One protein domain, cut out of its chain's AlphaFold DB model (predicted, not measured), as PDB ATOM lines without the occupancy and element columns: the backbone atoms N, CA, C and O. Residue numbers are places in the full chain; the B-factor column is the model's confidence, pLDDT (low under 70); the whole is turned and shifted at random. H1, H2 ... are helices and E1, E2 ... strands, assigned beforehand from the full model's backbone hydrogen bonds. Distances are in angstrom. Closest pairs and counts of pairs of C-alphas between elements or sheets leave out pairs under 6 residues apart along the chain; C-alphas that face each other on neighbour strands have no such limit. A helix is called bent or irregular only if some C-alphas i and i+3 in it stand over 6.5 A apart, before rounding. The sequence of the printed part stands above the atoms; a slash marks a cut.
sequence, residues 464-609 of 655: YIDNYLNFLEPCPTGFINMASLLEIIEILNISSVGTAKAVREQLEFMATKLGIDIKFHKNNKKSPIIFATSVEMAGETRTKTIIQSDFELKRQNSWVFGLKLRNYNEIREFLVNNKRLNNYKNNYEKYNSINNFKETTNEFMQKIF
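AT A GLANCE: This is residues 464 to 609 of the 655 residues of an uncharacterized protein of Fusobacterium nucleatum subsp. polymorphum (UniProt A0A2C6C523). A small, strongly twisted sheet of three strands, E1, E5 and E2, forms the middle, with helices H1, H2 and H3 along one side of it and a long hairpin, E3 and E4, on the other. H4 and H5 make a corner at one end of the domain, and H6 sits at the opposite end. The printed part has 146 residues, with six named helices and five named strands in the order H1 E1 H2 H3 E2 E3 E4 E5 H4 H5 H6; the class is mixed, helices and strands. The three-stranded sheet, order E1, E5, E2, and the two-stranded one are antiparallel. The whole is compact, with a radius of gyration of the C-alphas of 15.1 A, and rounded, spanning 41 by 32 by 26 A.

IN THESE COORDINATES: In the larger sheet, E1 is residues 472 to 481, 14.4 A long, and bends by 123 degrees at residue 475; E5 is residues 558 to 565, 18.0 A; E2 is residues 519 to 522. H1, residues 464 to 471, begins with C-alpha 464 at (49.903, 6.272, -6.306). H2 is residues 482 to 491, 14.2 A, and H3 residues 500 to 514, 20.7 A. E3, residues 529 to 537, is 25.1 A long; E4, residues 544 to 552, 23.8 A. H4 is residues 568 to 577, irregular, with C-alphas 570 and 573 7.7 A apart; H5 is residues 587 to 592. H6, residues 602 to 608, ends with C-alpha 608 at (33.981, -14.144, 5.851).

HOW THE PARTS SIT: Within hydrogen-bond range are N 475 and O 562, 2.9 A, between E1 and E5, and N 521 and O 559, 2.9 A, between E5 and E2. E1, H2, H3 and E2 form a split strand-helix-strand unit, two strands running the same way with E5 between them; its crossover is right-handed. H2 is on this sheet at a height of 5.9 A, over none of its strands; H1, H3 and H6 only graze it. H2 touches residues 500 to 503 of H3, about perpendicular at 85 degrees, closest at C-alphas 486 and 500, 6.5 A. E1 and E3 are near each other. In the hairpin E3 and E4, N 532 and O 549 are 2.9 A apart. The closest C-alphas of E3 and H5, Met 537 and Tyr 588, are 5.9 A apart. H4 touches H5 at a steep tilt of 64 degrees, closest at C-alphas 576 and 587, 6.5 A. Every O i to N i+4 pair is within hydrogen-bond range in H1, H2, H3, H5 and H6; H4 has 4 of 6.

THE WHOLE: The C-alphas farthest apart, Lys 525 and Glu 540, are 42.2 A apart. The printed part has no cut and no long link. The mean pLDDT of the printed part is 83.3; residues 524 to 526 and 538 to 543 are under 70.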
ATOM      1  N   TYR A 464      49.853   7.439  -7.189       83.31
ATOM      2  CA  TYR A 464      49.903   6.272  -6.306       83.31
ATOM      3  C   TYR A 464      49.162   5.058  -6.890       83.31
ATOM      4  O   TYR A 464      49.521   3.940  -6.546       83.31
ATOM      5  N   ILE A 465      48.161   5.249  -7.760       85.75
ATOM      6  CA  ILE A 465      47.440   4.149  -8.418       85.75
ATOM      7  C   ILE A 465      48.393   3.362  -9.312       85.75
ATOM      8  O   ILE A 465      48.438   2.141  -9.214       85.75
ATOM      9  N   ASP A 466      49.193   4.052 -10.129       84.81
ATOM     10  CA  ASP A 466      50.194   3.406 -10.980       84.81
ATOM     11  C   ASP A 466      51.214   2.631 -10.134       84.81
ATOM     12  O   ASP A 466      51.489   1.462 -10.384       84.81
ATOM     13  N   ASN A 467      51.678   3.232  -9.032       87.19
ATOM     14  CA  ASN A 467      52.554   2.544  -8.085       87.19
ATOM     15  C   ASN A 467      51.895   1.300  -7.469       87.19
ATOM     16  O   ASN A 467      52.547   0.264  -7.375       87.19
ATOM     17  N   TYR A 468      50.621   1.360  -7.068       89.69
ATOM     18  CA  TYR A 468      49.908   0.171  -6.594       89.69
ATOM     19  C   TYR A 468      49.866  -0.903  -7.677       89.69
ATOM     20  O   TYR A 468      50.190  -2.044  -7.377       89.69
ATOM     21  N   LEU A 469      49.534  -0.550  -8.920       87.88
ATOM     22  CA  LEU A 469      49.457  -1.497 -10.034       87.88
ATOM     23  C   LEU A 469      50.820  -2.078 -10.435       87.88
ATOM     24  O   LEU A 469      50.861  -3.197 -10.949       87.88
ATOM     25  N   ASN A 470      51.919  -1.364 -10.178       89.50
ATOM     26  CA  ASN A 470      53.283  -1.847 -10.403       89.50
ATOM     27  C   ASN A 470      53.692  -2.942  -9.409       89.50
ATOM     28  O   ASN A 470      54.463  -3.826  -9.772       89.50
ATOM     29  N   PHE A 471      53.184  -2.916  -8.171       90.56
ATOM     30  CA  PHE A 471      53.570  -3.882  -7.132       90.56
ATOM     31  C   PHE A 471      52.491  -4.911  -6.798       90.56
ATOM     32  O   PHE A 471      52.819  -6.038  -6.432       90.56
ATOM     33  N   LEU A 472      51.220  -4.539  -6.906       92.56
ATOM     34  CA  LEU A 472      50.064  -5.344  -6.528       92.56
ATOM     35  C   LEU A 472      49.228  -5.693  -7.759       92.56
ATOM     36  O   LEU A 472      49.149  -4.928  -8.720       92.56
ATOM     37  N   GLU A 473      48.563  -6.839  -7.702       92.00
ATOM     38  CA  GLU A 473      47.595  -7.267  -8.708       92.00
ATOM     39  C   GLU A 473      46.270  -7.710  -8.061       92.00
ATOM     40  O   GLU A 473      46.273  -8.200  -6.922       92.00
ATOM     41  N   PRO A 474      45.130  -7.546  -8.762       91.31
ATOM     42  CA  PRO A 474      43.848  -8.083  -8.323       91.31
ATOM     43  C   PRO A 474      43.912  -9.591  -8.073       91.31
ATOM     44  O   PRO A 474      44.339 -10.368  -8.925       91.31
ATOM     45  N   CYS A 475      43.452 -10.017  -6.902       91.25
ATOM     46  CA  CYS A 475      43.340 -11.422  -6.537       91.25
ATOM     47  C   CYS A 475      42.178 -11.602  -5.554       91.25
ATOM     48  O   CYS A 475      42.342 -11.284  -4.376       91.25
ATOM     49  N   PRO A 476      41.013 -12.112  -5.998       87.88
ATOM     50  CA  PRO A 476      39.818 -12.233  -5.156       87.88
ATOM     51  C   PRO A 476      40.035 -13.010  -3.851       87.88
ATOM     52  O   PRO A 476      39.377 -12.737  -2.851       87.88
ATOM     53  N   THR A 477      40.967 -13.963  -3.853       89.00
ATOM     54  CA  THR A 477      41.340 -14.798  -2.704       89.00
ATOM     55  C   THR A 477      42.534 -14.261  -1.917       89.00
ATOM     56  O   THR A 477      42.825 -14.770  -0.835       89.00
ATOM     57  N   GLY A 478      43.236 -13.258  -2.443       91.44
ATOM     58  CA  GLY A 478      44.410 -12.655  -1.829       91.44
ATOM     59  C   GLY A 478      44.029 -11.759  -0.658       91.44
ATOM     60  O   GLY A 478      43.044 -11.020  -0.726       91.44
ATOM     61  N   PHE A 479      44.798 -11.815   0.425       92.94
ATOM     62  CA  PHE A 479      44.575 -11.005   1.611       92.94
ATOM     63  C   PHE A 479      45.859 -10.658   2.362       92.94
ATOM     64  O   PHE A 479      46.874 -11.355   2.300       92.94
ATOM     65  N   ILE A 480      45.796  -9.558   3.112       93.69
ATOM     66  CA  ILE A 480      46.895  -9.054   3.935       93.69
ATOM     67  C   ILE A 480      46.371  -8.278   5.146       93.69
ATOM     68  O   ILE A 480      45.274  -7.710   5.142       93.69
ATOM     69  N   ASN A 481      47.165  -8.244   6.216       92.25
ATOM     70  CA  ASN A 481      46.906  -7.368   7.348       92.25
ATOM     71  C   ASN A 481      47.135  -5.895   6.973       92.25
ATOM     72  O   ASN A 481      48.142  -5.556   6.359       92.25
ATOM     73  N   MET A 482      46.252  -5.002   7.413       91.25
ATOM     74  CA  MET A 482      46.338  -3.575   7.095       91.25
ATOM     75  C   MET A 482      47.638  -2.911   7.583       91.25
ATOM     76  O   MET A 482      48.156  -2.028   6.906       91.25
ATOM     77  N   ALA A 483      48.174  -3.321   8.739       90.25
ATOM     78  CA  ALA A 483      49.435  -2.783   9.253       90.25
ATOM     79  C   ALA A 483      50.625  -3.250   8.404       90.25
ATOM     80  O   ALA A 483      51.460  -2.434   8.028       90.25
ATOM     81  N   SER A 484      50.652  -4.531   8.024       91.44
ATOM     82  CA  SER A 484      51.668  -5.067   7.107       91.44
ATOM     83  C   SER A 484      51.592  -4.413   5.727       91.44
ATOM     84  O   SER A 484      52.619  -4.121   5.127       91.44
ATOM     85  N   LEU A 485      50.386  -4.137   5.224       92.75
ATOM     86  CA  LEU A 485      50.213  -3.422   3.962       92.75
ATOM     87  C   LEU A 485      50.740  -1.984   4.042       92.75
ATOM     88  O   LEU A 485      51.390  -1.525   3.107       92.75
ATOM     89  N   LEU A 486      50.487  -1.282   5.152       91.19
ATOM     90  CA  LEU A 486      51.018   0.063   5.384       91.19
ATOM     91  C   LEU A 486      52.554   0.067   5.377       91.19
ATOM     92  O   LEU A 486      53.156   0.916   4.725       91.19
ATOM     93  N   GLU A 487      53.175  -0.912   6.036       89.12
ATOM     94  CA  GLU A 487      54.629  -1.089   6.041       89.12
ATOM     95  C   GLU A 487      55.176  -1.337   4.626       89.12
ATOM     96  O   GLU A 487      56.142  -0.702   4.213       89.12
ATOM     97  N   ILE A 488      54.513  -2.185   3.833       89.94
ATOM     98  CA  ILE A 488      54.892  -2.440   2.435       89.94
ATOM     99  C   ILE A 488      54.775  -1.170   1.583       89.94
ATOM    100  O   ILE A 488      55.681  -0.872   0.806       89.94
ATOM    101  N   ILE A 489      53.693  -0.400   1.735       89.31
ATOM    102  CA  ILE A 489      53.491   0.877   1.033       89.31
ATOM    103  C   ILE A 489      54.623   1.854   1.347       89.31
ATOM    104  O   ILE A 489      55.130   2.512   0.436       89.31
ATOM    105  N   GLU A 490      55.038   1.925   2.612       86.62
ATOM    106  CA  GLU A 490      56.145   2.767   3.043       86.62
ATOM    107  C   GLU A 490      57.485   2.264   2.487       86.62
ATOM    108  O   GLU A 490      58.239   3.039   1.895       86.62
ATOM    109  N   ILE A 491      57.787   0.970   2.611       87.06
ATOM    110  CA  ILE A 491      59.027   0.363   2.106       87.06
ATOM    111  C   ILE A 491      59.167   0.578   0.596       87.06
ATOM    112  O   ILE A 491      60.233   0.972   0.117       87.06
ATOM    113  N   LEU A 492      58.094   0.343  -0.156       86.75
ATOM    114  CA  LEU A 492      58.062   0.458  -1.613       86.75
ATOM    115  C   LEU A 492      57.851   1.892  -2.106       86.75
ATOM    116  O   LEU A 492      57.929   2.135  -3.308       86.75
ATOM    117  N   ASN A 493      57.625   2.843  -1.195       84.38
ATOM    118  CA  ASN A 493      57.318   4.234  -1.512       84.38
ATOM    119  C   ASN A 493      56.146   4.359  -2.509       84.38
ATOM    120  O   ASN A 493      56.168   5.199  -3.409       84.38
ATOM    121  N   ILE A 494      55.125   3.506  -2.351       84.38
ATOM    122  CA  ILE A 494      53.927   3.499  -3.207       84.38
ATOM    123  C   ILE A 494      53.167   4.817  -3.045       84.38
ATOM    124  O   ILE A 494      52.695   5.405  -4.021       84.38
ATOM    125  N   SER A 495      53.070   5.291  -1.802       82.12
ATOM    126  CA  SER A 495      52.358   6.507  -1.432       82.12
ATOM    127  C   SER A 495      52.954   7.134  -0.170       82.12
ATOM    128  O   SER A 495      53.558   6.446   0.648       82.12
ATOM    129  N   SER A 496      52.761   8.441   0.014       77.88
ATOM    130  CA  SER A 496      53.244   9.200   1.179       77.88
ATOM    131  C   SER A 496      52.282   9.178   2.376       77.88
ATOM    132  O   SER A 496      52.438   9.955   3.319       77.88
ATOM    133  N   VAL A 497      51.252   8.328   2.341       79.31
ATOM    134  CA  VAL A 497      50.268   8.217   3.422       79.31
ATOM    135  C   VAL A 497      50.822   7.422   4.602       79.31
ATOM    136  O   VAL A 497      51.295   6.307   4.443       79.31
ATOM    137  N   GLY A 498      50.713   7.991   5.805       76.94
ATOM    138  CA  GLY A 498      51.204   7.368   7.041       76.94
ATOM    139  C   GLY A 498      50.127   6.725   7.918       76.94
ATOM    140  O   GLY A 498      50.409   6.364   9.055       76.94
ATOM    141  N   THR A 499      48.871   6.629   7.458       84.25
ATOM    142  CA  THR A 499      47.774   6.075   8.274       84.25
ATOM    143  C   THR A 499      46.995   4.998   7.533       84.25
ATOM    144  O   THR A 499      46.722   5.116   6.339       84.25
ATOM    145  N   ALA A 500      46.550   3.979   8.273       84.00
ATOM    146  CA  ALA A 500      45.705   2.913   7.736       84.00
ATOM    147  C   ALA A 500      44.385   3.445   7.143       84.00
ATOM    148  O   ALA A 500      43.897   2.926   6.143       84.00
ATOM    149  N   LYS A 501      43.820   4.511   7.725       85.12
ATOM    150  CA  LYS A 501      42.617   5.166   7.193       85.12
ATOM    151  C   LYS A 501      42.862   5.730   5.789       85.12
ATOM    152  O   LYS A 501      42.090   5.442   4.886       85.12
ATOM    153  N   ALA A 502      43.956   6.467   5.600       83.81
ATOM    154  CA  ALA A 502      44.281   7.068   4.309       83.81
ATOM    155  C   ALA A 502      44.624   6.018   3.235       83.81
ATOM    156  O   ALA A 502      44.235   6.173   2.082       83.81
ATOM    157  N   VAL A 503      45.305   4.925   3.604       87.62
ATOM    158  CA  VAL A 503      45.537   3.798   2.679       87.62
ATOM    159  C   VAL A 503      44.215   3.150   2.274       87.62
ATOM    160  O   VAL A 503      44.001   2.880   1.096       87.62
ATOM    161  N   ARG A 504      43.304   2.929   3.228       89.12
ATOM    162  CA  ARG A 504      41.972   2.397   2.932       89.12
ATOM    163  C   ARG A 504      41.215   3.289   1.946       89.12
ATOM    164  O   ARG A 504      40.710   2.768   0.962       89.12
ATOM    165  N   GLU A 505      41.200   4.604   2.160       86.50
ATOM    166  CA  GLU A 505      40.567   5.565   1.242       86.50
ATOM    167  C   GLU A 505      41.175   5.506  -0.174       86.50
ATOM    168  O   GLU A 505      40.441   5.525  -1.160       86.50
ATOM    169  N   GLN A 506      42.504   5.371  -0.297       87.44
ATOM    170  CA  GLN A 506      43.171   5.198  -1.597       87.44
ATOM    171  C   GLN A 506      42.771   3.898  -2.297       87.44
ATOM    172  O   GLN A 506      42.532   3.900  -3.504       87.44
ATOM    173  N   LEU A 507      42.704   2.794  -1.554       89.19
ATOM    174  CA  LEU A 507      42.328   1.488  -2.087       89.19
ATOM    175  C   LEU A 507      40.847   1.440  -2.479       89.19
ATOM    176  O   LEU A 507      40.536   0.906  -3.534       89.19
ATOM    177  N   GLU A 508      39.946   2.027  -1.688       88.62
ATOM    178  CA  GLU A 508      38.519   2.160  -2.029       88.62
ATOM    179  C   GLU A 508      38.328   3.019  -3.291       88.62
ATOM    180  O   GLU A 508      37.549   2.661  -4.181       88.62
ATOM    181  N   PHE A 509      39.079   4.120  -3.417       84.06
ATOM    182  CA  PHE A 509      39.073   4.952  -4.621       84.06
ATOM    183  C   PHE A 509      39.573   4.180  -5.847       84.06
ATOM    184  O   PHE A 509      38.904   4.157  -6.881       84.06
ATOM    185  N   MET A 510      40.720   3.506  -5.723       87.00
ATOM    186  CA  MET A 510      41.297   2.681  -6.784       87.00
ATOM    187  C   MET A 510      40.351   1.547  -7.195       87.00
ATOM    188  O   MET A 510      40.116   1.360  -8.386       87.00
ATOM    189  N   ALA A 511      39.767   0.835  -6.227       87.75
ATOM    190  CA  ALA A 511      38.784  -0.222  -6.448       87.75
ATOM    191  C   ALA A 511      37.597   0.275  -7.271       87.75
ATOM    192  O   ALA A 511      37.250  -0.319  -8.288       87.75
ATOM    193  N   THR A 512      37.031   1.417  -6.873       84.19
ATOM    194  CA  THR A 512      35.885   2.027  -7.556       84.19
ATOM    195  C   THR A 512      36.237   2.449  -8.981       84.19
ATOM    196  O   THR A 512      35.470   2.193  -9.903       84.19
ATOM    197  N   LYS A 513      37.397   3.088  -9.182       81.81
ATOM    198  CA  LYS A 513      37.799   3.610 -10.496       81.81
ATOM    199  C   LYS A 513      38.224   2.524 -11.476       81.81
ATOM    200  O   LYS A 513      37.982   2.678 -12.667       81.81
ATOM    201  N   LEU A 514      38.857   1.458 -10.992       83.75
ATOM    202  CA  LEU A 514      39.378   0.373 -11.827       83.75
ATOM    203  C   LEU A 514      38.450  -0.849 -11.891       83.75
ATOM    204  O   LEU A 514      38.755  -1.796 -12.608       83.75
ATOM    205  N   GLY A 515      37.348  -0.860 -11.136       83.81
ATOM    206  CA  GLY A 515      36.449  -2.015 -11.050       83.81
ATOM    207  C   GLY A 515      37.077  -3.230 -10.356       83.81
ATOM    208  O   GLY A 515      36.751  -4.364 -10.695       83.81
ATOM    209  N   ILE A 516      37.994  -3.012  -9.406       87.25
ATOM    210  CA  ILE A 516      38.661  -4.084  -8.650       87.25
ATOM    211  C   ILE A 516      37.847  -4.385  -7.386       87.25
ATOM    212  O   ILE A 516      37.548  -3.478  -6.613       87.25
ATOM    213  N   ASP A 517      37.531  -5.656  -7.138       87.44
ATOM    214  CA  ASP A 517      36.830  -6.089  -5.921       87.44
ATOM    215  C   ASP A 517      37.789  -6.129  -4.718       87.44
ATOM    216  O   ASP A 517      38.437  -7.142  -4.455       87.44
ATOM    217  N   ILE A 518      37.904  -5.005  -4.003       91.12
ATOM    218  CA  ILE A 518      38.665  -4.899  -2.751       91.12
ATOM    219  C   ILE A 518      37.695  -4.860  -1.574       91.12
ATOM    220  O   ILE A 518      36.807  -4.008  -1.507       91.12
ATOM    221  N   LYS A 519      37.912  -5.741  -0.595       90.38
ATOM    222  CA  LYS A 519      37.068  -5.850   0.601       90.38
ATOM    223  C   LYS A 519      37.871  -5.588   1.864       90.38
ATOM    224  O   LYS A 519      39.008  -6.031   2.008       90.38
ATOM    225  N   PHE A 520      37.243  -4.908   2.820       90.38
ATOM    226  CA  PHE A 520      37.838  -4.619   4.122       90.38
ATOM    227  C   PHE A 520      37.101  -5.384   5.208       90.38
ATOM    228  O   PHE A 520      35.896  -5.219   5.388       90.38
ATOM    229  N   HIS A 521      37.838  -6.175   5.979       87.75
ATOM    230  CA  HIS A 521      37.292  -6.907   7.113       87.75
ATOM    231  C   HIS A 521      37.964  -6.448   8.402       87.75
ATOM    232  O   HIS A 521      39.182  -6.547   8.554       87.75
ATOM    233  N   LYS A 522      37.171  -5.966   9.362       84.81
ATOM    234  CA  LYS A 522      37.646  -5.699  10.721       84.81
ATOM    235  C   LYS A 522      37.141  -6.802  11.637       84.81
ATOM    236  O   LYS A 522      35.937  -6.899  11.873       84.81
ATOM    237  N   ASN A 523      38.053  -7.616  12.166       76.81
ATOM    238  CA  ASN A 523      37.636  -8.715  13.020       76.81
ATOM    239  C   ASN A 523      37.313  -8.217  14.439       76.81
ATOM    240  O   ASN A 523      38.205  -7.940  15.243       76.81
ATOM    241  N   ASN A 524      36.021  -8.136  14.753       69.06
ATOM    242  CA  ASN A 524      35.526  -7.722  16.068       69.06
ATOM    243  C   ASN A 524      35.093  -8.909  16.961       69.06
ATOM    244  O   ASN A 524      34.830  -8.705  18.150       69.06
ATOM    245  N   LYS A 525      35.034 -10.138  16.421       68.19
ATOM    246  CA  LYS A 525      34.559 -11.363  17.102       68.19
ATOM    247  C   LYS A 525      35.725 -12.320  17.429       68.19
ATOM    248  O   LYS A 525      36.889 -11.922  17.407       68.19
ATOM    249  N   LYS A 526      35.410 -13.567  17.812       68.31
ATOM    250  CA  LYS A 526      36.380 -14.663  17.999       68.31
ATOM    251  C   LYS A 526      37.117 -14.891  16.672       68.31
ATOM    252  O   LYS A 526      36.464 -14.899  15.634       68.31
ATOM    253  N   SER A 527      38.443 -15.010  16.703       72.75
ATOM    254  CA  SER A 527      39.271 -15.097  15.498       72.75
ATOM    255  C   SER A 527      38.891 -16.300  14.626       72.75
ATOM    256  O   SER A 527      39.067 -17.434  15.076       72.75
ATOM    257  N   PRO A 528      38.352 -16.098  13.410       74.81
ATOM    258  CA  PRO A 528      38.086 -17.211  12.514       74.81
ATOM    259  C   PRO A 528      39.416 -17.801  12.029       74.81
ATOM    260  O   PRO A 528      40.358 -17.064  11.720       74.81
ATOM    261  N   ILE A 529      39.473 -19.131  11.980       80.19
ATOM    262  CA  ILE A 529      40.569 -19.881  11.370       80.19
ATOM    263  C   ILE A 529      40.184 -20.134   9.917       80.19
ATOM    264  O   ILE A 529      39.087 -20.625   9.641       80.19
ATOM    265  N   ILE A 530      41.069 -19.756   9.003       83.56
ATOM    266  CA  ILE A 530      40.881 -19.905   7.563       83.56
ATOM    267  C   ILE A 530      42.064 -20.643   6.960       83.56
ATOM    268  O   ILE A 530      43.189 -20.497   7.430       83.56
ATOM    269  N   PHE A 531      41.833 -21.387   5.886       86.31
ATOM    270  CA  PHE A 531      42.939 -21.923   5.105       86.31
ATOM    271  C   PHE A 531      43.687 -20.781   4.411       86.31
ATOM    272  O   PHE A 531      43.056 -19.916   3.796       86.31
ATOM    273  N   ALA A 532      45.015 -20.776   4.489       86.56
ATOM    274  CA  ALA A 532      45.848 -19.791   3.819       86.56
ATOM    275  C   ALA A 532      47.072 -20.431   3.164       86.56
ATOM    276  O   ALA A 532      47.767 -21.253   3.768       86.56
ATOM    277  N   THR A 533      47.377 -19.983   1.953       86.00
ATOM    278  CA  THR A 533      48.629 -20.260   1.260       86.00
ATOM    279  C   THR A 533      49.489 -19.001   1.217       86.00
ATOM    280  O   THR A 533      48.982 -17.892   1.058       86.00
ATOM    281  N   SER A 534      50.800 -19.147   1.379       84.06
ATOM    282  CA  SER A 534      51.772 -18.078   1.149       84.06
ATOM    283  C   SER A 534      52.893 -18.566   0.248       84.06
ATOM    284  O   SER A 534      53.153 -19.766   0.135       84.06
ATOM    285  N   VAL A 535      53.546 -17.624  -0.424       80.69
ATOM    286  CA  VAL A 535      54.652 -17.906  -1.335       80.69
ATOM    287  C   VAL A 535      55.935 -17.351  -0.740       80.69
ATOM    288  O   VAL A 535      56.024 -16.157  -0.472       80.69
ATOM    289  N   GLU A 536      56.949 -18.195  -0.609       79.19
ATOM    290  CA  GLU A 536      58.300 -17.772  -0.248       79.19
ATOM    291  C   GLU A 536      59.299 -18.186  -1.327       79.19
ATOM    292  O   GLU A 536      59.200 -19.257  -1.931       79.19
ATOM    293  N   MET A 537      60.279 -17.322  -1.577       76.31
ATOM    294  CA  MET A 537      61.402 -17.617  -2.461       76.31
ATOM    295  C   MET A 537      62.545 -18.203  -1.629       76.31
ATOM    296  O   MET A 537      63.124 -17.502  -0.800       76.31
ATOM    297  N   ALA A 538      62.881 -19.480  -1.829       62.88
ATOM    298  CA  ALA A 538      63.971 -20.132  -1.101       62.88
ATOM    299  C   ALA A 538      65.355 -19.779  -1.694       62.88
ATOM    300  O   ALA A 538      65.516 -19.619  -2.906       62.88
ATOM    301  N   GLY A 539      66.359 -19.636  -0.817       53.12
ATOM    302  CA  GLY A 539      67.706 -19.139  -1.130       53.12
ATOM    303  C   GLY A 539      68.454 -19.894  -2.240       53.12
ATOM    304  O   GLY A 539      68.318 -21.108  -2.389       53.12
ATOM    305  N   GLU A 540      69.232 -19.121  -3.014       48.91
ATOM    306  CA  GLU A 540      70.142 -19.443  -4.144       48.91
ATOM    307  C   GLU A 540      69.617 -20.317  -5.308       48.91
ATOM    308  O   GLU A 540      70.120 -20.202  -6.426       48.91
ATOM    309  N   THR A 541      68.562 -21.112  -5.122       48.19
ATOM    310  CA  THR A 541      68.146 -22.200  -6.031       48.19
ATOM    311  C   THR A 541      66.987 -21.861  -6.976       48.19
ATOM    312  O   THR A 541      66.610 -22.691  -7.800       48.19
ATOM    313  N   ARG A 542      66.468 -20.623  -6.950       55.50
ATOM    314  CA  ARG A 542      65.394 -20.136  -7.850       55.50
ATOM    315  C   ARG A 542      64.061 -20.906  -7.740       55.50
ATOM    316  O   ARG A 542      63.279 -20.881  -8.688       55.50
ATOM    317  N   THR A 543      63.777 -21.578  -6.625       59.09
ATOM    318  CA  THR A 543      62.549 -22.373  -6.441       59.09
ATOM    319  C   THR A 543      61.493 -21.633  -5.610       59.09
ATOM    320  O   THR A 543      61.785 -21.020  -4.583       59.09
ATOM    321  N   LYS A 544      60.244 -21.667  -6.098       71.25
ATOM    322  CA  LYS A 544      59.050 -21.109  -5.447       71.25
ATOM    323  C   LYS A 544      58.526 -22.125  -4.428       71.25
ATOM    324  O   LYS A 544      58.123 -23.215  -4.830       71.25
ATOM    325  N   THR A 545      58.494 -21.767  -3.149       73.81
ATOM    326  CA  THR A 545      57.942 -22.615  -2.082       73.81
ATOM    327  C   THR A 545      56.539 -22.136  -1.729       73.81
ATOM    328  O   THR A 545      56.340 -20.960  -1.426       73.81
ATOM    329  N   ILE A 546      55.556 -23.038  -1.784       78.06
ATOM    330  CA  ILE A 546      54.178 -22.767  -1.358       78.06
ATOM    331  C   ILE A 546      54.012 -23.315   0.056       78.06
ATOM    332  O   ILE A 546      54.144 -24.518   0.275       78.06
ATOM    333  N   ILE A 547      53.715 -22.437   1.006       78.94
ATOM    334  CA  ILE A 547      53.435 -22.791   2.398       78.94
ATOM    335  C   ILE A 547      51.921 -22.811   2.565       78.94
ATOM    336  O   ILE A 547      51.251 -21.853   2.190       78.94
ATOM    337  N   GLN A 548      51.377 -23.894   3.112       83.31
ATOM    338  CA  GLN A 548      49.950 -24.038   3.397       83.31
ATOM    339  C   GLN A 548      49.758 -24.141   4.908       83.31
ATOM    340  O   GLN A 548      50.469 -24.897   5.571       83.31
ATOM    341  N   SER A 549      48.830 -23.368   5.466       83.31
ATOM    342  CA  SER A 549      48.591 -23.346   6.911       83.31
ATOM    343  C   SER A 549      47.170 -22.921   7.250       83.31
ATOM    344  O   SER A 549      46.575 -22.100   6.548       83.31
ATOM    345  N   ASP A 550      46.671 -23.420   8.377       82.06
ATOM    346  CA  ASP A 550      45.526 -22.825   9.053       82.06
ATOM    347  C   ASP A 550      45.947 -21.484   9.658       82.06
ATOM    348  O   ASP A 550      46.909 -21.386  10.423       82.06
ATOM    349  N   PHE A 551      45.236 -20.426   9.286       83.38
ATOM    350  CA  PHE A 551      45.577 -19.057   9.627       83.38
ATOM    351  C   PHE A 551      44.473 -18.385  10.435       83.38
ATOM    352  O   PHE A 551      43.322 -18.290  10.014       83.38
ATOM    353  N   GLU A 552      44.843 -17.871  11.603       84.19
ATOM    354  CA  GLU A 552      43.936 -17.153  12.490       84.19
ATOM    355  C   GLU A 552      43.872 -15.661  12.117       84.19
ATOM    356  O   GLU A 552      44.853 -14.918  12.259       84.19
ATOM    357  N   LEU A 553      42.692 -15.174  11.717       83.88
ATOM    358  CA  LEU A 553      42.461 -13.736  11.563       83.88
ATOM    359  C   LEU A 553      42.349 -13.084  12.945       83.88
ATOM    360  O   LEU A 553      41.263 -12.997  13.514       83.88
ATOM    361  N   LYS A 554      43.473 -12.614  13.493       83.00
ATOM    362  CA  LYS A 554      43.548 -12.032  14.848       83.00
ATOM    363  C   LYS A 554      42.491 -10.949  15.109       83.00
ATOM    364  O   LYS A 554      42.204 -10.111  14.251       83.00
ATOM    365  N   ARG A 555      41.937 -10.951  16.325       78.69
ATOM    366  CA  ARG A 555      40.959  -9.964  16.809       78.69
ATOM    367  C   ARG A 555      41.531  -8.540  16.784       78.69
ATOM    368  O   ARG A 555      42.721  -8.348  16.990       78.69
ATOM    369  N   GLN A 556      40.667  -7.549  16.556       78.25
ATOM    370  CA  GLN A 556      40.968  -6.109  16.442       78.25
ATOM    371  C   GLN A 556      41.831  -5.701  15.238       78.25
ATOM    372  O   GLN A 556      41.904  -4.511  14.923       78.25
ATOM    373  N   ASN A 557      42.395  -6.662  14.504       85.88
ATOM    374  CA  ASN A 557      43.094  -6.385  13.262       85.88
ATOM    375  C   ASN A 557      42.115  -6.061  12.129       85.88
ATOM    376  O   ASN A 557      41.013  -6.612  12.030       85.88
ATOM    377  N   SER A 558      42.555  -5.158  11.256       89.75
ATOM    378  CA  SER A 558      41.898  -4.878   9.980       89.75
ATOM    379  C   SER A 558      42.645  -5.604   8.868       89.75
ATOM    380  O   SER A 558      43.877  -5.636   8.866       89.75
ATOM    381  N   TRP A 559      41.896  -6.182   7.944       90.88
ATOM    382  CA  TRP A 559      42.387  -7.000   6.845       90.88
ATOM    383  C   TRP A 559      41.863  -6.448   5.526       90.88
ATOM    384  O   TRP A 559      40.726  -5.973   5.455       90.88
ATOM    385  N   VAL A 560      42.705  -6.525   4.504       93.44
ATOM    386  CA  VAL A 560      42.383  -6.167   3.123       93.44
ATOM    387  C   VAL A 560      42.361  -7.450   2.315       93.44
ATOM    388  O   VAL A 560      43.308  -8.227   2.394       93.44
ATOM    389  N   PHE A 561      41.288  -7.661   1.562       93.12
ATOM    390  CA  PHE A 561      41.094  -8.775   0.640       93.12
ATOM    391  C   PHE A 561      40.964  -8.248  -0.790       93.12
ATOM    392  O   PHE A 561      40.527  -7.112  -0.980       93.12
ATOM    393  N   GLY A 562      41.293  -9.074  -1.782       91.62
ATOM    394  CA  GLY A 562      41.160  -8.735  -3.202       91.62
ATOM    395  C   GLY A 562      42.473  -8.377  -3.900       91.62
ATOM    396  O   GLY A 562      42.461  -8.036  -5.082       91.62
ATOM    397  N   LEU A 563      43.610  -8.449  -3.200       93.50
ATOM    398  CA  LEU A 563      44.925  -8.070  -3.721       93.50
ATOM    399  C   LEU A 563      45.998  -9.077  -3.315       93.50
ATOM    400  O   LEU A 563      45.965  -9.624  -2.210       93.50
ATOM    401  N   LYS A 564      47.002  -9.237  -4.177       92.94
ATOM    402  CA  LYS A 564      48.268  -9.900  -3.849       92.94
ATOM    403  C   LYS A 564      49.459  -9.118  -4.387       92.94
ATOM    404  O   LYS A 564      49.304  -8.265  -5.261       92.94
ATOM    405  N   LEU A 565      50.646  -9.415  -3.863       92.31
ATOM    406  CA  LEU A 565      51.899  -8.943  -4.441       92.31
ATOM    407  C   LEU A 565      52.118  -9.628  -5.794       92.31
ATOM    408  O   LEU A 565      51.931 -10.841  -5.911       92.31
ATOM    409  N   ARG A 566      52.553  -8.866  -6.797       91.31
ATOM    410  CA  ARG A 566      52.969  -9.419  -8.089       91.31
ATOM    411  C   ARG A 566      54.121 -10.405  -7.931       91.31
ATOM    412  O   ARG A 566      54.851 -10.417  -6.931       91.31
ATOM    413  N   ASN A 567      54.311 -11.242  -8.944       86.69
ATOM    414  CA  ASN A 567      55.370 -12.236  -8.900       86.69
ATOM    415  C   ASN A 567      56.740 -11.557  -8.876       86.69
ATOM    416  O   ASN A 567      56.954 -10.517  -9.497       86.69
ATOM    417  N   TYR A 568      57.704 -12.203  -8.217       84.94
ATOM    418  CA  TYR A 568      59.077 -11.708  -8.108       84.94
ATOM    419  C   TYR A 568      59.654 -11.216  -9.444       84.94
ATOM    420  O   TYR A 568      60.238 -10.138  -9.493       84.94
ATOM    421  N   ASN A 569      59.462 -11.972 -10.530       84.31
ATOM    422  CA  ASN A 569      60.006 -11.624 -11.845       84.31
ATOM    423  C   ASN A 569      59.454 -10.303 -12.401       84.31
ATOM    424  O   ASN A 569      60.178  -9.615 -13.110       84.31
ATOM    425  N   GLU A 570      58.214  -9.944 -12.065       84.81
ATOM    426  CA  GLU A 570      57.561  -8.719 -12.541       84.81
ATOM    427  C   GLU A 570      58.059  -7.486 -11.783       84.81
ATOM    428  O   GLU A 570      58.188  -6.413 -12.365       84.81
ATOM    429  N   ILE A 571      58.385  -7.637 -10.493       86.56
ATOM    430  CA  ILE A 571      58.775  -6.507  -9.635       86.56
ATOM    431  C   ILE A 571      60.273  -6.442  -9.322       86.56
ATOM    432  O   ILE A 571      60.731  -5.514  -8.651       86.56
ATOM    433  N   ARG A 572      61.061  -7.406  -9.812       84.50
ATOM    434  CA  ARG A 572      62.494  -7.554  -9.516       84.50
ATOM    435  C   ARG A 572      63.282  -6.266  -9.747       84.50
ATOM    436  O   ARG A 572      64.100  -5.905  -8.904       84.50
ATOM    437  N   GLU A 573      63.063  -5.591 -10.872       82.38
ATOM    438  CA  GLU A 573      63.804  -4.372 -11.224       82.38
ATOM    439  C   GLU A 573      63.536  -3.229 -10.237       82.38
ATOM    440  O   GLU A 573      64.462  -2.524  -9.829       82.38
ATOM    441  N   PHE A 574      62.294  -3.102  -9.764       82.56
ATOM    442  CA  PHE A 574      61.929  -2.118  -8.748       82.56
ATOM    443  C   PHE A 574      62.584  -2.425  -7.392       82.56
ATOM    444  O   PHE A 574      63.053  -1.513  -6.711       82.56
ATOM    445  N   LEU A 575      62.689  -3.705  -7.015       81.25
ATOM    446  CA  LEU A 575      63.325  -4.133  -5.759       81.25
ATOM    447  C   LEU A 575      64.844  -3.919  -5.748       81.25
ATOM    448  O   LEU A 575      65.416  -3.563  -4.713       81.25
ATOM    449  N   VAL A 576      65.507  -4.116  -6.892       79.56
ATOM    450  CA  VAL A 576      66.951  -3.864  -7.041       79.56
ATOM    451  C   VAL A 576      67.268  -2.400  -6.747       79.56
ATOM    452  O   VAL A 576      68.200  -2.116  -5.997       79.56
ATOM    453  N   ASN A 577      66.454  -1.492  -7.281       77.19
ATOM    454  CA  ASN A 577      66.684  -0.051  -7.217       77.19
ATOM    455  C   ASN A 577      66.177   0.609  -5.920       77.19
ATOM    456  O   ASN A 577      66.433   1.793  -5.685       77.19
ATOM    457  N   ASN A 578      65.477  -0.131  -5.054       79.81
ATOM    458  CA  ASN A 578      64.917   0.419  -3.826       79.81
ATOM    459  C   ASN A 578      65.962   0.504  -2.698       79.81
ATOM    460  O   ASN A 578      66.308  -0.491  -2.057       79.81
ATOM    461  N   LYS A 579      66.400   1.735  -2.399       79.00
ATOM    462  CA  LYS A 579      67.397   2.033  -1.355       79.00
ATOM    463  C   LYS A 579      66.971   1.607   0.056       79.00
ATOM    464  O   LYS A 579      67.842   1.328   0.875       79.00
ATOM    465  N   ARG A 580      65.666   1.545   0.350       79.06
ATOM    466  CA  ARG A 580      65.142   1.141   1.672       79.06
ATOM    467  C   ARG A 580      65.308  -0.356   1.936       79.06
ATOM    468  O   ARG A 580      65.306  -0.777   3.084       79.06
ATOM    469  N   LEU A 581      65.515  -1.144   0.883       80.06
ATOM    470  CA  LEU A 581      65.721  -2.589   0.952       80.06
ATOM    471  C   LEU A 581      67.207  -2.986   0.873       80.06
ATOM    472  O   LEU A 581      67.521  -4.168   0.770       80.06
ATOM    473  N   ASN A 582      68.142  -2.031   0.933       76.88
ATOM    474  CA  ASN A 582      69.583  -2.300   0.797       76.88
ATOM    475  C   ASN A 582      70.186  -3.139   1.933       76.88
ATOM    476  O   ASN A 582      71.279  -3.671   1.770       76.88
ATOM    477  N   ASN A 583      69.479  -3.276   3.055       74.75
ATOM    478  CA  ASN A 583      69.931  -4.076   4.194       74.75
ATOM    479  C   ASN A 583      69.821  -5.595   3.946       74.75
ATOM    480  O   ASN A 583      70.370  -6.374   4.722       74.75
ATOM    481  N   TYR A 584      69.131  -6.023   2.882       75.69
ATOM    482  CA  TYR A 584      68.996  -7.431   2.502       75.69
ATOM    483  C   TYR A 584      70.087  -7.847   1.515       75.69
ATOM    484  O   TYR A 584      70.426  -7.097   0.595       75.69
ATOM    485  N   LYS A 585      70.621  -9.063   1.679       70.00
ATOM    486  CA  LYS A 585      71.808  -9.532   0.948       70.00
ATOM    487  C   LYS A 585      71.520  -9.813  -0.522       70.00
ATOM    488  O   LYS A 585      72.405  -9.669  -1.362       70.00
ATOM    489  N   ASN A 586      70.298 -10.237  -0.841       78.88
ATOM    490  CA  ASN A 586      69.891 -10.584  -2.199       78.88
ATOM    491  C   ASN A 586      68.434 -10.177  -2.489       78.88
ATOM    492  O   ASN A 586      67.650  -9.889  -1.590       78.88
ATOM    493  N   ASN A 587      68.057 -10.163  -3.770       77.44
ATOM    494  CA  ASN A 587      66.730  -9.707  -4.201       77.44
ATOM    495  C   ASN A 587      65.577 -10.633  -3.773       77.44
ATOM    496  O   ASN A 587      64.436 -10.181  -3.734       77.44
ATOM    497  N   TYR A 588      65.849 -11.899  -3.451       81.69
ATOM    498  CA  TYR A 588      64.827 -12.821  -2.950       81.69
ATOM    499  C   TYR A 588      64.502 -12.530  -1.485       81.69
ATOM    500  O   TYR A 588      63.332 -12.481  -1.126       81.69
ATOM    501  N   GLU A 589      65.510 -12.223  -0.665       80.94
ATOM    502  CA  GLU A 589      65.307 -11.710   0.696       80.94
ATOM    503  C   GLU A 589      64.522 -10.393   0.680       80.94
ATOM    504  O   GLU A 589      63.599 -10.226   1.474       80.94
ATOM    505  N   LYS A 590      64.823  -9.497  -0.276       84.88
ATOM    506  CA  LYS A 590      64.045  -8.263  -0.496       84.88
ATOM    507  C   LYS A 590      62.583  -8.535  -0.862       84.88
ATOM    508  O   LYS A 590      61.718  -7.760  -0.483       84.88
ATOM    509  N   TYR A 591      62.313  -9.582  -1.641       86.25
ATOM    510  CA  TYR A 591      60.952  -9.962  -2.026       86.25
ATOM    511  C   TYR A 591      60.196 -10.589  -0.854       86.25
ATOM    512  O   TYR A 591      59.069 -10.204  -0.564       86.25
ATOM    513  N   ASN A 592      60.829 -11.518  -0.142       85.62
ATOM    514  CA  ASN A 592      60.209 -12.198   0.989       85.62
ATOM    515  C   ASN A 592      59.896 -11.230   2.136       85.62
ATOM    516  O   ASN A 592      58.873 -11.391   2.790       85.62
ATOM    517  N   SER A 593      60.719 -10.196   2.357       84.50
ATOM    518  CA  SER A 593      60.467  -9.209   3.416       84.50
ATOM    519  C   SER A 593      59.213  -8.360   3.191       84.50
ATOM    520  O   SER A 593      58.639  -7.859   4.154       84.50
ATOM    521  N   ILE A 594      58.770  -8.218   1.940       87.00
ATOM    522  CA  ILE A 594      57.544  -7.496   1.579       87.00
ATOM    523  C   ILE A 594      56.384  -8.431   1.213       87.00
ATOM    524  O   ILE A 594      55.252  -7.969   1.084       87.00
ATOM    525  N   ASN A 595      56.617  -9.737   1.042       86.88
ATOM    526  CA  ASN A 595      55.581 -10.687   0.639       86.88
ATOM    527  C   ASN A 595      54.807 -11.262   1.834       86.88
ATOM    528  O   ASN A 595      54.752 -12.469   2.050       86.88
ATOM    529  N   ASN A 596      54.156 -10.381   2.593       88.00
ATOM    530  CA  ASN A 596      53.260 -10.769   3.689       88.00
ATOM    531  C   ASN A 596      51.841 -11.144   3.212       88.00
ATOM    532  O   ASN A 596      50.931 -11.302   4.031       88.00
ATOM    533  N   PHE A 597      51.639 -11.246   1.896       91.25
ATOM    534  CA  PHE A 597      50.362 -11.609   1.293       91.25
ATOM    535  C   PHE A 597      50.105 -13.109   1.408       91.25
ATOM    536  O   PHE A 597      51.016 -13.937   1.354       91.25
ATOM    537  N   LYS A 598      48.828 -13.445   1.557       91.88
ATOM    538  CA  LYS A 598      48.332 -14.815   1.631       91.88
ATOM    539  C   LYS A 598      47.146 -14.975   0.698       91.88
ATOM    540  O   LYS A 598      46.457 -14.001   0.429       91.88
ATOM    541  N   GLU A 599      46.882 -16.184   0.234       90.62
ATOM    542  CA  GLU A 599      45.685 -16.504  -0.544       90.62
ATOM    543  C   GLU A 599      44.834 -17.523   0.219       90.62
ATOM    544  O   GLU A 599      45.359 -18.422   0.868       90.62
ATOM    545  N   THR A 600      43.512 -17.377   0.188       89.31
ATOM    546  CA  THR A 600      42.566 -18.334   0.785       89.31
ATOM    547  C   THR A 600      41.730 -19.028  -0.298       89.31
ATOM    548  O   THR A 600      42.038 -18.929  -1.484       89.31
ATOM    549  N   THR A 601      40.682 -19.763   0.073       85.94
ATOM    550  CA  THR A 601      39.743 -20.362  -0.890       85.94
ATOM    551  C   THR A 601      38.459 -19.546  -1.005       85.94
ATOM    552  O   THR A 601      38.080 -18.813  -0.090       85.94
ATOM    553  N   ASN A 602      37.739 -19.719  -2.116       82.31
ATOM    554  CA  ASN A 602      36.426 -19.097  -2.310       82.31
ATOM    555  C   ASN A 602      35.419 -19.498  -1.217       82.31
ATOM    556  O   ASN A 602      34.624 -18.669  -0.783       82.31
ATOM    557  N   GLU A 603      35.492 -20.736  -0.722       82.62
ATOM    558  CA  GLU A 603      34.654 -21.216   0.384       82.62
ATOM    559  C   GLU A 603      34.886 -20.391   1.661       82.62
ATOM    560  O   GLU A 603      33.940 -19.932   2.306       82.62
ATOM    561  N   PHE A 604      36.149 -20.140   2.021       80.81
ATOM    562  CA  PHE A 604      36.469 -19.296   3.170       80.81
ATOM    563  C   PHE A 604      36.133 -17.823   2.919       80.81
ATOM    564  O   PHE A 604      35.662 -17.152   3.837       80.81
ATOM    565  N   MET A 605      36.272 -17.327   1.685       82.62
ATOM    566  CA  MET A 605      35.814 -15.981   1.321       82.62
ATOM    567  C   MET A 605      34.309 -15.798   1.555       82.62
ATOM    568  O   MET A 605      33.910 -14.783   2.124       82.62
ATOM    569  N   GLN A 606      33.480 -16.781   1.188       80.25
ATOM    570  CA  GLN A 606      32.032 -16.754   1.434       80.25
ATOM    571  C   GLN A 606      31.694 -16.788   2.932       80.25
ATOM    572  O   GLN A 606      30.790 -16.081   3.372       80.25
ATOM    573  N   LYS A 607      32.456 -17.537   3.744       78.25
ATOM    574  CA  LYS A 607      32.291 -17.555   5.212       78.25
ATOM    575  C   LYS A 607      32.607 -16.202   5.861       78.25
ATOM    576  O   LYS A 607      31.975 -15.838   6.851       78.25
ATOM    577  N   ILE A 608      33.587 -15.467   5.334       79.19
ATOM    578  CA  ILE A 608      33.981 -14.144   5.851       79.19
ATOM    579  C   ILE A 608      33.018 -13.050   5.362       79.19
ATOM    580  O   ILE A 608      32.704 -12.130   6.121       79.19
ATOM    581  N   PHE A 609      32.547 -13.150   4.114       80.25
ATOM    582  CA  PHE A 609      31.678 -12.177   3.448       80.25
ATOM    583  C   PHE A 609      30.388 -12.843   2.919       80.25
ATOM    584  O   PHE A 609      30.256 -13.055   1.710       80.25
TER     585      PHE A 609